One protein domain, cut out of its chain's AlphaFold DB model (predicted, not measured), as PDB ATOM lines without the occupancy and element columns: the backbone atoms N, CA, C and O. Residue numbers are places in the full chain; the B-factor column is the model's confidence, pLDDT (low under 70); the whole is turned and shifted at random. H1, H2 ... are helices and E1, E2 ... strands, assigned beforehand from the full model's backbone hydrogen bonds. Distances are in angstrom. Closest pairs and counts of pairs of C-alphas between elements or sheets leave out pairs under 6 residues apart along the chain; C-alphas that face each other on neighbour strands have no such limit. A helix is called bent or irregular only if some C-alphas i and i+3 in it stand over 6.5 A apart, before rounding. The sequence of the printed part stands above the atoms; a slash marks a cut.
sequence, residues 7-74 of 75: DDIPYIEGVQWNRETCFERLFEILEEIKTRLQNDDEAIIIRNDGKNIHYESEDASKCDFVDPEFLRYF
ATOM      1  N   ASP A   7      31.294 -23.521  -5.384       92.44
ATOM      2  CA  ASP A   7      31.360 -24.395  -4.219       92.44
ATOM      3  C   ASP A   7      32.773 -24.900  -3.918       92.44
ATOM      4  O   ASP A   7      33.052 -25.227  -2.766       92.44
ATOM      5  N   ASP A   8      33.673 -24.878  -4.903       93.00
ATOM      6  CA  ASP A   8      35.056 -25.319  -4.735       93.00
ATOM      7  C   ASP A   8      35.971 -24.208  -4.206       93.00
ATOM      8  O   ASP A   8      37.045 -24.495  -3.682       93.00
ATOM      9  N   ILE A   9      35.548 -22.938  -4.298       92.25
ATOM     10  CA  ILE A   9      36.368 -21.772  -3.929       92.25
ATOM     11  C   ILE A   9      36.956 -21.882  -2.512       92.25
ATOM     12  O   ILE A   9      38.156 -21.643  -2.370       92.25
ATOM     13  N   PRO A  10      36.196 -22.260  -1.462       92.50
ATOM     14  CA  PRO A  10      36.749 -22.339  -0.108       92.50
ATOM     15  C   PRO A  10      37.832 -23.408   0.070       92.50
ATOM     16  O   PRO A  10      38.565 -23.363   1.052       92.50
ATOM     17  N   TYR A  11      37.927 -24.372  -0.851       91.00
ATOM     18  CA  TYR A  11      38.898 -25.465  -0.795       91.00
ATOM     19  C   TYR A  11      40.164 -25.184  -1.625       91.00
ATOM     20  O   TYR A  11      41.055 -26.029  -1.687       91.00
ATOM     21  N   ILE A  12      40.258 -24.012  -2.267       92.62
ATOM     22  CA  ILE A  12      41.434 -23.599  -3.044       92.62
ATOM     23  C   ILE A  12      42.590 -23.233  -2.103       92.62
ATOM     24  O   ILE A  12      42.408 -22.553  -1.092       92.62
ATOM     25  N   GLU A  13      43.807 -23.647  -2.463       92.56
ATOM     26  CA  GLU A  13      45.022 -23.316  -1.714       92.56
ATOM     27  C   GLU A  13      45.186 -21.794  -1.546       92.56
ATOM     28  O   GLU A  13      45.066 -21.020  -2.495       92.56
ATOM     29  N   GLY A  14      45.461 -21.357  -0.314       91.06
ATOM     30  CA  GLY A  14      45.619 -19.941   0.027       91.06
ATOM     31  C   GLY A  14      44.326 -19.234   0.447       91.06
ATOM     32  O   GLY A  14      44.401 -18.132   0.991       91.06
ATOM     33  N   VAL A  15      43.155 -19.861   0.299       91.62
ATOM     34  CA  VAL A  15      41.915 -19.357   0.904       91.62
ATOM     35  C   VAL A  15      41.929 -19.644   2.407       91.62
ATOM     36  O   VAL A  15      42.096 -20.779   2.837       91.62
ATOM     37  N   GLN A  16      41.808 -18.586   3.212       92.50
ATOM     38  CA  GLN A  16      41.858 -18.651   4.682       92.50
ATOM     39  C   GLN A  16      40.503 -18.351   5.343       92.50
ATOM     40  O   GLN A  16      40.376 -18.449   6.561       92.50
ATOM     41  N   TRP A  17      39.498 -17.940   4.567       91.19
ATOM     42  CA  TRP A  17      38.160 -17.632   5.070       91.19
ATOM     43  C   TRP A  17      37.259 -18.871   5.017       91.19
ATOM     44  O   TRP A  17      37.401 -19.720   4.140       91.19
ATOM     45  N   ASN A  18      36.314 -18.967   5.954       91.62
ATOM     46  CA  ASN A  18      35.316 -20.032   6.004       91.62
ATOM     47  C   ASN A  18      33.954 -19.496   5.531       91.62
ATOM     48  O   ASN A  18      33.520 -18.420   5.944       91.62
ATOM     49  N   ARG A  19      33.278 -20.263   4.667       92.31
ATOM     50  CA  ARG A  19      31.987 -19.893   4.070       92.31
ATOM     51  C   ARG A  19      30.896 -19.684   5.123       92.31
ATOM     52  O   ARG A  19      30.184 -18.686   5.050       92.31
ATOM     53  N   GLU A  20      30.749 -20.615   6.059       93.44
ATOM     54  CA  GLU A  20      29.723 -20.563   7.105       93.44
ATOM     55  C   GLU A  20      29.929 -19.340   7.996       93.44
ATOM     56  O   GLU A  20      29.002 -18.556   8.154       93.44
ATOM     57  N   THR A  21      31.160 -19.083   8.443       92.56
ATOM     58  CA  THR A  21      31.504 -17.893   9.234       92.56
ATOM     59  C   THR A  21      31.196 -16.592   8.487       92.56
ATOM     60  O   THR A  21      30.710 -15.631   9.082       92.56
ATOM     61  N   CYS A  22      31.453 -16.533   7.174       92.50
ATOM     62  CA  CYS A  22      31.089 -15.369   6.364       92.50
ATOM     63  C   CYS A  22      29.569 -15.158   6.312       92.50
ATOM     64  O   CYS A  22      29.116 -14.018   6.427       92.50
ATOM     65  N   PHE A  23      28.787 -16.230   6.150       94.75
ATOM     66  CA  PHE A  23      27.327 -16.143   6.153       94.75
ATOM     67  C   PHE A  23      26.775 -15.771   7.524       94.75
ATOM     68  O   PHE A  23      25.961 -14.859   7.602       94.75
ATOM     69  N   GLU A  24      27.233 -16.421   8.593       96.00
ATOM     70  CA  GLU A  24      26.856 -16.096   9.972       96.00
ATOM     71  C   GLU A  24      27.092 -14.615  10.250       96.00
ATOM     72  O   GLU A  24      26.165 -13.898  10.626       96.00
ATOM     73  N   ARG A  25      28.293 -14.115   9.937       92.56
ATOM     74  CA  ARG A  25      28.621 -12.708  10.162       92.56
ATOM     75  C   ARG A  25      27.761 -11.758   9.332       92.56
ATOM     76  O   ARG A  25      27.391 -10.691   9.816       92.56
ATOM     77  N   LEU A  26      27.443 -12.120   8.090       93.44
ATOM     78  CA  LEU A  26      26.534 -11.339   7.253       93.44
ATOM     79  C   LEU A  26      25.129 -11.289   7.863       93.44
ATOM     80  O   LEU A  26      24.538 -10.215   7.930       93.44
ATOM     81  N   PHE A  27      24.601 -12.423   8.321       95.88
ATOM     82  CA  PHE A  27      23.269 -12.480   8.915       95.88
ATOM     83  C   PHE A  27      23.188 -11.726  10.242       95.88
ATOM     84  O   PHE A  27      22.207 -11.019  10.444       95.88
ATOM     85  N   GLU A  28      24.225 -11.774  11.081       94.44
ATOM     86  CA  GLU A  28      24.320 -10.936  12.285       94.44
ATOM     87  C   GLU A  28      24.231  -9.441  11.947       94.44
ATOM     88  O   GLU A  28      23.521  -8.689  12.609       94.44
ATOM     89  N   ILE A  29      24.934  -8.999  10.897       93.06
ATOM     90  CA  ILE A  29      24.892  -7.602  10.447       93.06
ATOM     91  C   ILE A  29      23.487  -7.245   9.954       93.06
ATOM     92  O   ILE A  29      22.959  -6.199  10.317       93.06
ATOM     93  N   LEU A  30      22.863  -8.105   9.147       94.00
ATOM     94  CA  LEU A  30      21.509  -7.873   8.636       94.00
ATOM     95  C   LEU A  30      20.458  -7.845   9.755       94.00
ATOM     96  O   LEU A  30      19.529  -7.039   9.698       94.00
ATOM     97  N   GLU A  31      20.601  -8.695  10.770       94.81
ATOM     98  CA  GLU A  31      19.735  -8.688  11.947       94.81
ATOM     99  C   GLU A  31      19.895  -7.385  12.738       94.81
ATOM    100  O   GLU A  31      18.895  -6.743  13.050       94.81
ATOM    101  N   GLU A  32      21.127  -6.933  12.969       93.31
ATOM    102  CA  GLU A  32      21.408  -5.671  13.662       93.31
ATOM    103  C   GLU A  32      20.902  -4.440  12.888       93.31
ATOM    104  O   GLU A  32      20.412  -3.478  13.477       93.31
ATOM    105  N   ILE A  33      20.968  -4.460  11.554       92.00
ATOM    106  CA  ILE A  33      20.352  -3.422  10.713       92.00
ATOM    107  C   ILE A  33      18.838  -3.398  10.944       92.00
ATOM    108  O   ILE A  33      18.257  -2.338  11.168       92.00
ATOM    109  N   LYS A  34      18.200  -4.571  10.928       91.31
ATOM    110  CA  LYS A  34      16.752  -4.706  11.101       91.31
ATOM    111  C   LYS A  34      16.282  -4.276  12.493       91.31
ATOM    112  O   LYS A  34      15.200  -3.715  12.614       91.31
ATOM    113  N   THR A  35      17.051  -4.537  13.551       92.06
ATOM    114  CA  THR A  35      16.681  -4.119  14.918       92.06
ATOM    115  C   THR A  35      16.755  -2.603  15.107       92.06
ATOM    116  O   THR A  35      16.049  -2.068  15.969       92.06
ATOM    117  N   ARG A  36      17.584  -1.921  14.303       89.75
ATOM    118  CA  ARG A  36      17.807  -0.467  14.338       89.75
ATOM    119  C   ARG A  36      16.896   0.335  13.413       89.75
ATOM    120  O   ARG A  36      16.654   1.490  13.726       89.75
ATOM    121  N   LEU A  37      16.440  -0.259  12.311       89.69
ATOM    122  CA  LEU A  37      15.494   0.327  11.356       89.69
ATOM    123  C   LEU A  37      14.087  -0.222  11.625       89.69
ATOM    124  O   LEU A  37      13.624  -1.145  10.953       89.69
ATOM    125  N   GLN A  38      13.432   0.292  12.662       87.62
ATOM    126  CA  GLN A  38      12.086  -0.130  13.060       87.62
ATOM    127  C   GLN A  38      10.983   0.616  12.305       87.62
ATOM    128  O   GLN A  38       9.867   0.102  12.220       87.62
ATOM    129  N   ASN A  39      11.288   1.802  11.769       84.06
ATOM    130  CA  ASN A  39      10.346   2.657  11.049       84.06
ATOM    131  C   ASN A  39      10.869   3.011   9.646       84.06
ATOM    132  O   ASN A  39      12.076   3.069   9.426       84.06
ATOM    133  N   ASP A  40       9.957   3.296   8.712       73.50
ATOM    134  CA  ASP A  40      10.278   3.514   7.289       73.50
ATOM    135  C   ASP A  40      11.117   4.785   7.014       73.50
ATOM    136  O   ASP A  40      11.777   4.867   5.982       73.50
ATOM    137  N   ASP A  41      11.149   5.744   7.950       76.00
ATOM    138  CA  ASP A  41      11.873   7.026   7.826       76.00
ATOM    139  C   ASP A  41      13.220   7.051   8.582       76.00
ATOM    140  O   ASP A  41      13.804   8.112   8.818       76.00
ATOM    141  N   GLU A  42      13.715   5.891   9.016       82.69
ATOM    142  CA  GLU A  42      14.983   5.783   9.734       82.69
ATOM    143  C   GLU A  42      16.151   5.521   8.780       82.69
ATOM    144  O   GLU A  42      16.043   4.793   7.795       82.69
ATOM    145  N   ALA A  43      17.310   6.091   9.107       85.50
ATOM    146  CA  ALA A  43      18.551   5.818   8.405       85.50
ATOM    147  C   ALA A  43      19.671   5.477   9.385       85.50
ATOM    148  O   ALA A  43      19.749   5.984  10.509       85.50
ATOM    149  N   ILE A  44      20.568   4.605   8.932       88.25
ATOM    150  CA  ILE A  44      21.779   4.243   9.657       88.25
ATOM    151  C   ILE A  44      22.979   4.298   8.722       88.25
ATOM    152  O   ILE A  44      22.912   3.893   7.560       88.25
ATOM    153  N   ILE A  45      24.105   4.755   9.251       87.19
ATOM    154  CA  ILE A  45      25.404   4.636   8.605       87.19
ATOM    155  C   ILE A  45      26.100   3.412   9.183       87.19
ATOM    156  O   ILE A  45      26.245   3.263  10.398       87.19
ATOM    157  N   ILE A  46      26.569   2.549   8.287       89.94
ATOM    158  CA  ILE A  46      27.348   1.364   8.632       89.94
ATOM    159  C   ILE A  46      28.790   1.617   8.211       89.94
ATOM    160  O   ILE A  46      29.078   1.808   7.028       89.94
ATOM    161  N   ARG A  47      29.712   1.610   9.174       89.69
ATOM    162  CA  ARG A  47      31.153   1.750   8.923       89.69
ATOM    163  C   ARG A  47      31.857   0.439   9.241       89.69
ATOM    164  O   ARG A  47      31.617  -0.156  10.286       89.69
ATOM    165  N   ASN A  48      32.757   0.013   8.363       87.88
ATOM    166  CA  ASN A  48      33.611  -1.154   8.572       87.88
ATOM    167  C   ASN A  48      35.077  -0.704   8.585       87.88
ATOM    168  O   ASN A  48      35.548  -0.127   7.608       87.88
ATOM    169  N   ASP A  49      35.791  -0.962   9.682       89.31
ATOM    170  CA  ASP A  49      37.222  -0.634   9.827       89.31
ATOM    171  C   ASP A  49      38.161  -1.815   9.480       89.31
ATOM    172  O   ASP A  49      39.371  -1.763   9.710       89.31
ATOM    173  N   GLY A  50      37.603  -2.892   8.923       81.31
ATOM    174  CA  GLY A  50      38.280  -4.150   8.611       81.31
ATOM    175  C   GLY A  50      38.257  -5.167   9.754       81.31
ATOM    176  O   GLY A  50      38.609  -6.326   9.534       81.31
ATOM    177  N   LYS A  51      37.841  -4.770  10.963       81.38
ATOM    178  CA  LYS A  51      37.716  -5.656  12.133       81.38
ATOM    179  C   LYS A  51      36.348  -5.556  12.794       81.38
ATOM    180  O   LYS A  51      35.788  -6.570  13.199       81.38
ATOM    181  N   ASN A  52      35.819  -4.346  12.890       86.75
ATOM    182  CA  ASN A  52      34.582  -4.031  13.573       86.75
ATOM    183  C   ASN A  52      33.597  -3.385  12.607       86.75
ATOM    184  O   ASN A  52      33.975  -2.675  11.671       86.75
ATOM    185  N   ILE A  53      32.321  -3.623  12.889       91.38
ATOM    186  CA  ILE A  53      31.214  -2.924  12.254       91.38
ATOM    187  C   ILE A  53      30.667  -1.938  13.276       91.38
ATOM    188  O   ILE A  53      30.318  -2.330  14.390       91.38
ATOM    189  N   HIS A  54      30.616  -0.671  12.887       91.69
ATOM    190  CA  HIS A  54      30.060   0.416  13.679       91.69
ATOM    191  C   HIS A  54      28.759   0.876  13.037       91.69
ATOM    192  O   HIS A  54      28.667   0.972  11.811       91.69
ATOM    193  N   TYR A  55      27.775   1.168  13.879       92.00
ATOM    194  CA  TYR A  55      26.439   1.572  13.465       92.00
ATOM    195  C   TYR A  55      26.115   2.916  14.102       92.00
ATOM    196  O   TYR A  55      26.057   3.032  15.330       92.00
ATOM    197  N   GLU A  56      25.891   3.916  13.265       88.50
ATOM    198  CA  GLU A  56      25.574   5.281  13.667       88.50
ATOM    199  C   GLU A  56      24.167   5.611  13.163       88.50
ATOM    200  O   GLU A  56      23.838   5.316  12.016       88.50
ATOM    201  N   SER A  57      23.324   6.192  14.018       83.81
ATOM    202  CA  SER A  57      22.056   6.769  13.563       83.81
ATOM    203  C   SER A  57      22.343   7.972  12.676       83.81
ATOM    204  O   SER A  57      23.214   8.779  13.002       83.81
ATOM    205  N   GLU A  58      21.591   8.109  11.592       80.12
ATOM    206  CA  GLU A  58      21.675   9.256  10.696       80.12
ATOM    207  C   GLU A  58      20.274   9.802  10.425       80.12
ATOM    208  O   GLU A  58      19.269   9.098  10.528       80.12
ATOM    209  N   ASP A  59      20.210  11.088  10.109       75.62
ATOM    210  CA  ASP A  59      18.985  11.711   9.631       75.62
ATOM    211  C   ASP A  59      18.742  11.279   8.178       75.62
ATOM    212  O   ASP A  59      19.535  11.610   7.294       75.62
ATOM    213  N   ALA A  60      17.643  10.565   7.918       73.62
ATOM    214  CA  ALA A  60      17.316  10.068   6.580       73.62
ATOM    215  C   ALA A  60      17.253  11.185   5.523       73.62
ATOM    216  O   ALA A  60      17.569  10.948   4.359       73.62
ATOM    217  N   SER A  61      16.934  12.423   5.924       72.19
ATOM    218  CA  SER A  61      16.918  13.585   5.025       72.19
ATOM    219  C   SER A  61      18.310  14.063   4.590       72.19
ATOM    220  O   SER A  61      18.426  14.833   3.636       72.19
ATOM    221  N   LYS A  62      19.367  13.619   5.281       70.88
ATOM    222  CA  LYS A  62      20.776  13.913   4.972       70.88
ATOM    223  C   LYS A  62      21.476  12.777   4.241       70.88
ATOM    224  O   LYS A  62      22.630  12.932   3.840       70.88
ATOM    225  N   CYS A  63      20.814  11.635   4.080       67.75
ATOM    226  CA  CYS A  63      21.333  10.555   3.266       67.75
ATOM    227  C   CYS A  63      21.175  10.925   1.787       67.75
ATOM    228  O   CYS A  63      20.083  10.852   1.227       67.75
ATOM    229  N   ASP A  64      22.285  11.283   1.139       65.38
ATOM    230  CA  ASP A  64      22.366  11.338  -0.320       65.38
ATOM    231  C   ASP A  64      22.291   9.901  -0.861       65.38
ATOM    232  O   ASP A  64      23.305   9.232  -1.090       65.38
ATOM    233  N   PHE A  65      21.074   9.380  -1.008       63.72
ATOM    234  CA  PHE A  65      20.863   8.110  -1.688       63.72
ATOM    235  C   PHE A  65      21.363   8.242  -3.127       63.72
ATOM    236  O   PHE A  65      21.078   9.225  -3.808       63.72
ATOM    237  N   VAL A  66      22.116   7.237  -3.583       59.81
ATOM    238  CA  VAL A  66      22.818   7.246  -4.879       59.81
ATOM    239  C   VAL A  66      21.866   7.510  -6.057       59.81
ATOM    240  O   VAL A  66      22.308   8.000  -7.094       59.81
ATOM    241  N   ASP A  67      20.567   7.245  -5.885       62.28
ATOM    242  CA  ASP A  67      19.529   7.660  -6.821       62.28
ATOM    243  C   ASP A  67      18.199   7.981  -6.099       62.28
ATOM    244  O   ASP A  67      17.467   7.066  -5.714       62.28
ATOM    245  N   PRO A  68      17.842   9.266  -5.921       62.09
ATOM    246  CA  PRO A  68      16.541   9.663  -5.380       62.09
ATOM    247  C   PRO A  68      15.346   9.189  -6.227       62.09
ATOM    248  O   PRO A  68      14.250   9.010  -5.694       62.09
ATOM    249  N   GLU A  69      15.528   8.947  -7.531       66.44
ATOM    250  CA  GLU A  69      14.465   8.431  -8.406       66.44
ATOM    251  C   GLU A  69      14.174   6.948  -8.144       66.44
ATOM    252  O   GLU A  69      13.052   6.496  -8.377       66.44
ATOM    253  N   PHE A  70      15.128   6.191  -7.588       65.94
ATOM    254  CA  PHE A  70      14.906   4.800  -7.186       65.94
ATOM    255  C   PHE A  70      13.818   4.687  -6.110       65.94
ATOM    256  O   PHE A  70      12.981   3.789  -6.174       65.94
ATOM    257  N   LEU A  71      13.769   5.631  -5.166       62.50
ATOM    258  CA  LEU A  71      12.758   5.646  -4.104       62.50
ATOM    259  C   LEU A  71      11.358   6.001  -4.630       62.50
ATOM    260  O   LEU A  71      10.364   5.493  -4.116       62.50
ATOM    261  N   ARG A  72      11.255   6.792  -5.710       62.78
ATOM    262  CA  ARG A  72       9.962   7.133  -6.338       62.78
ATOM    263  C   ARG A  72       9.238   5.926  -6.939       62.78
ATOM    264  O   ARG A  72       8.031   6.007  -7.126       62.78
ATOM    265  N   TYR A  73       9.935   4.826  -7.232       62.66
ATOM    266  CA  TYR A  73       9.310   3.591  -7.727       62.66
ATOM    267  C   TYR A  73       8.542   2.809  -6.655       62.66
ATOM    268  O   TYR A  73       7.723   1.962  -7.007       62.66
ATOM    269  N   PHE A  74       8.813   3.064  -5.373       62.00
ATOM    270  CA  PHE A  74       8.193   2.353  -4.252       62.00
ATOM    271  C   PHE A  74       7.051   3.143  -3.586       62.00
ATOM    272  O   PHE A  74       6.440   2.625  -2.652       62.00
TER     273      PHE A  74
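AT A GLANCE: This is residues 7 to 74 of the 75 residues of an uncharacterized protein of Caenorhabditis nigoni (UniProt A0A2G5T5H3). One long helix, H2, has a two-stranded hairpin, E1 and E2, beside its last residues, 29 to 36, and a short helix, H1, near its first residue. A tail of residues 64 to 74, with the short helix H3, sticks out beyond the hairpin, and residues 20 to 28 of H2 stand free. The 68 printed residues hold, in chain order, H1, H2, E1, E2 and H3; the sheet, E1 - E2, is antiparallel and the class is mixed, helices and strands. The whole is only just loose, close to extended, with a radius of gyration of the C-alphas of 16.4 A, and elongated, 47 by 25 by 20 A.

IN THESE COORDINATES: H1, residues 7 to 11, begins at C-alpha 7 (31.360, -24.395, -4.219) and is irregular: C-alphas 7 and 10 are 7.1 A apart. H2, residues 19 to 36, is 26.2 A long and ends at C-alpha 36 (17.807, -0.467, 14.338). E1, residues 43 to 48, measures 16.6 A and E2, residues 53 to 58, 15.5 A. H3, residues 68 to 72, ends at C-alpha 72 (9.962, 7.133, -6.338).

HOW THE PARTS SIT: H1 and H2 are close but not clearly touching; their closest C-alphas, Pro 10 and Arg 19, are 6.8 A apart. The closest C-alphas of H2 and E1, Arg 36 and Ile 44, are 7.7 A apart. H2 and E2 are near each other, with 7 pairs of C-alphas within 10 A. E1 and E2 form a hairpin, antiparallel at 154 degrees; N 45 and O 56, 2.8 A, and N 54 and O 47, 2.8 A, are within hydrogen-bond range. H3 is apart from H1, H2 and E1. Every O i to N i+4 pair of H2 is within range; H1 has 0 of 1 and H3 0 of 1, with O i to N i+3 pairs 1 of 2 and 2 of 2.

THE WHOLE: The C-alphas farthest apart, Glu 13 and Ser 61, are 46.9 A apart. The printed part has no cut and no long link. Residues 63 to 74 have pLDDT under 70; the mean of the printed part is 84.2.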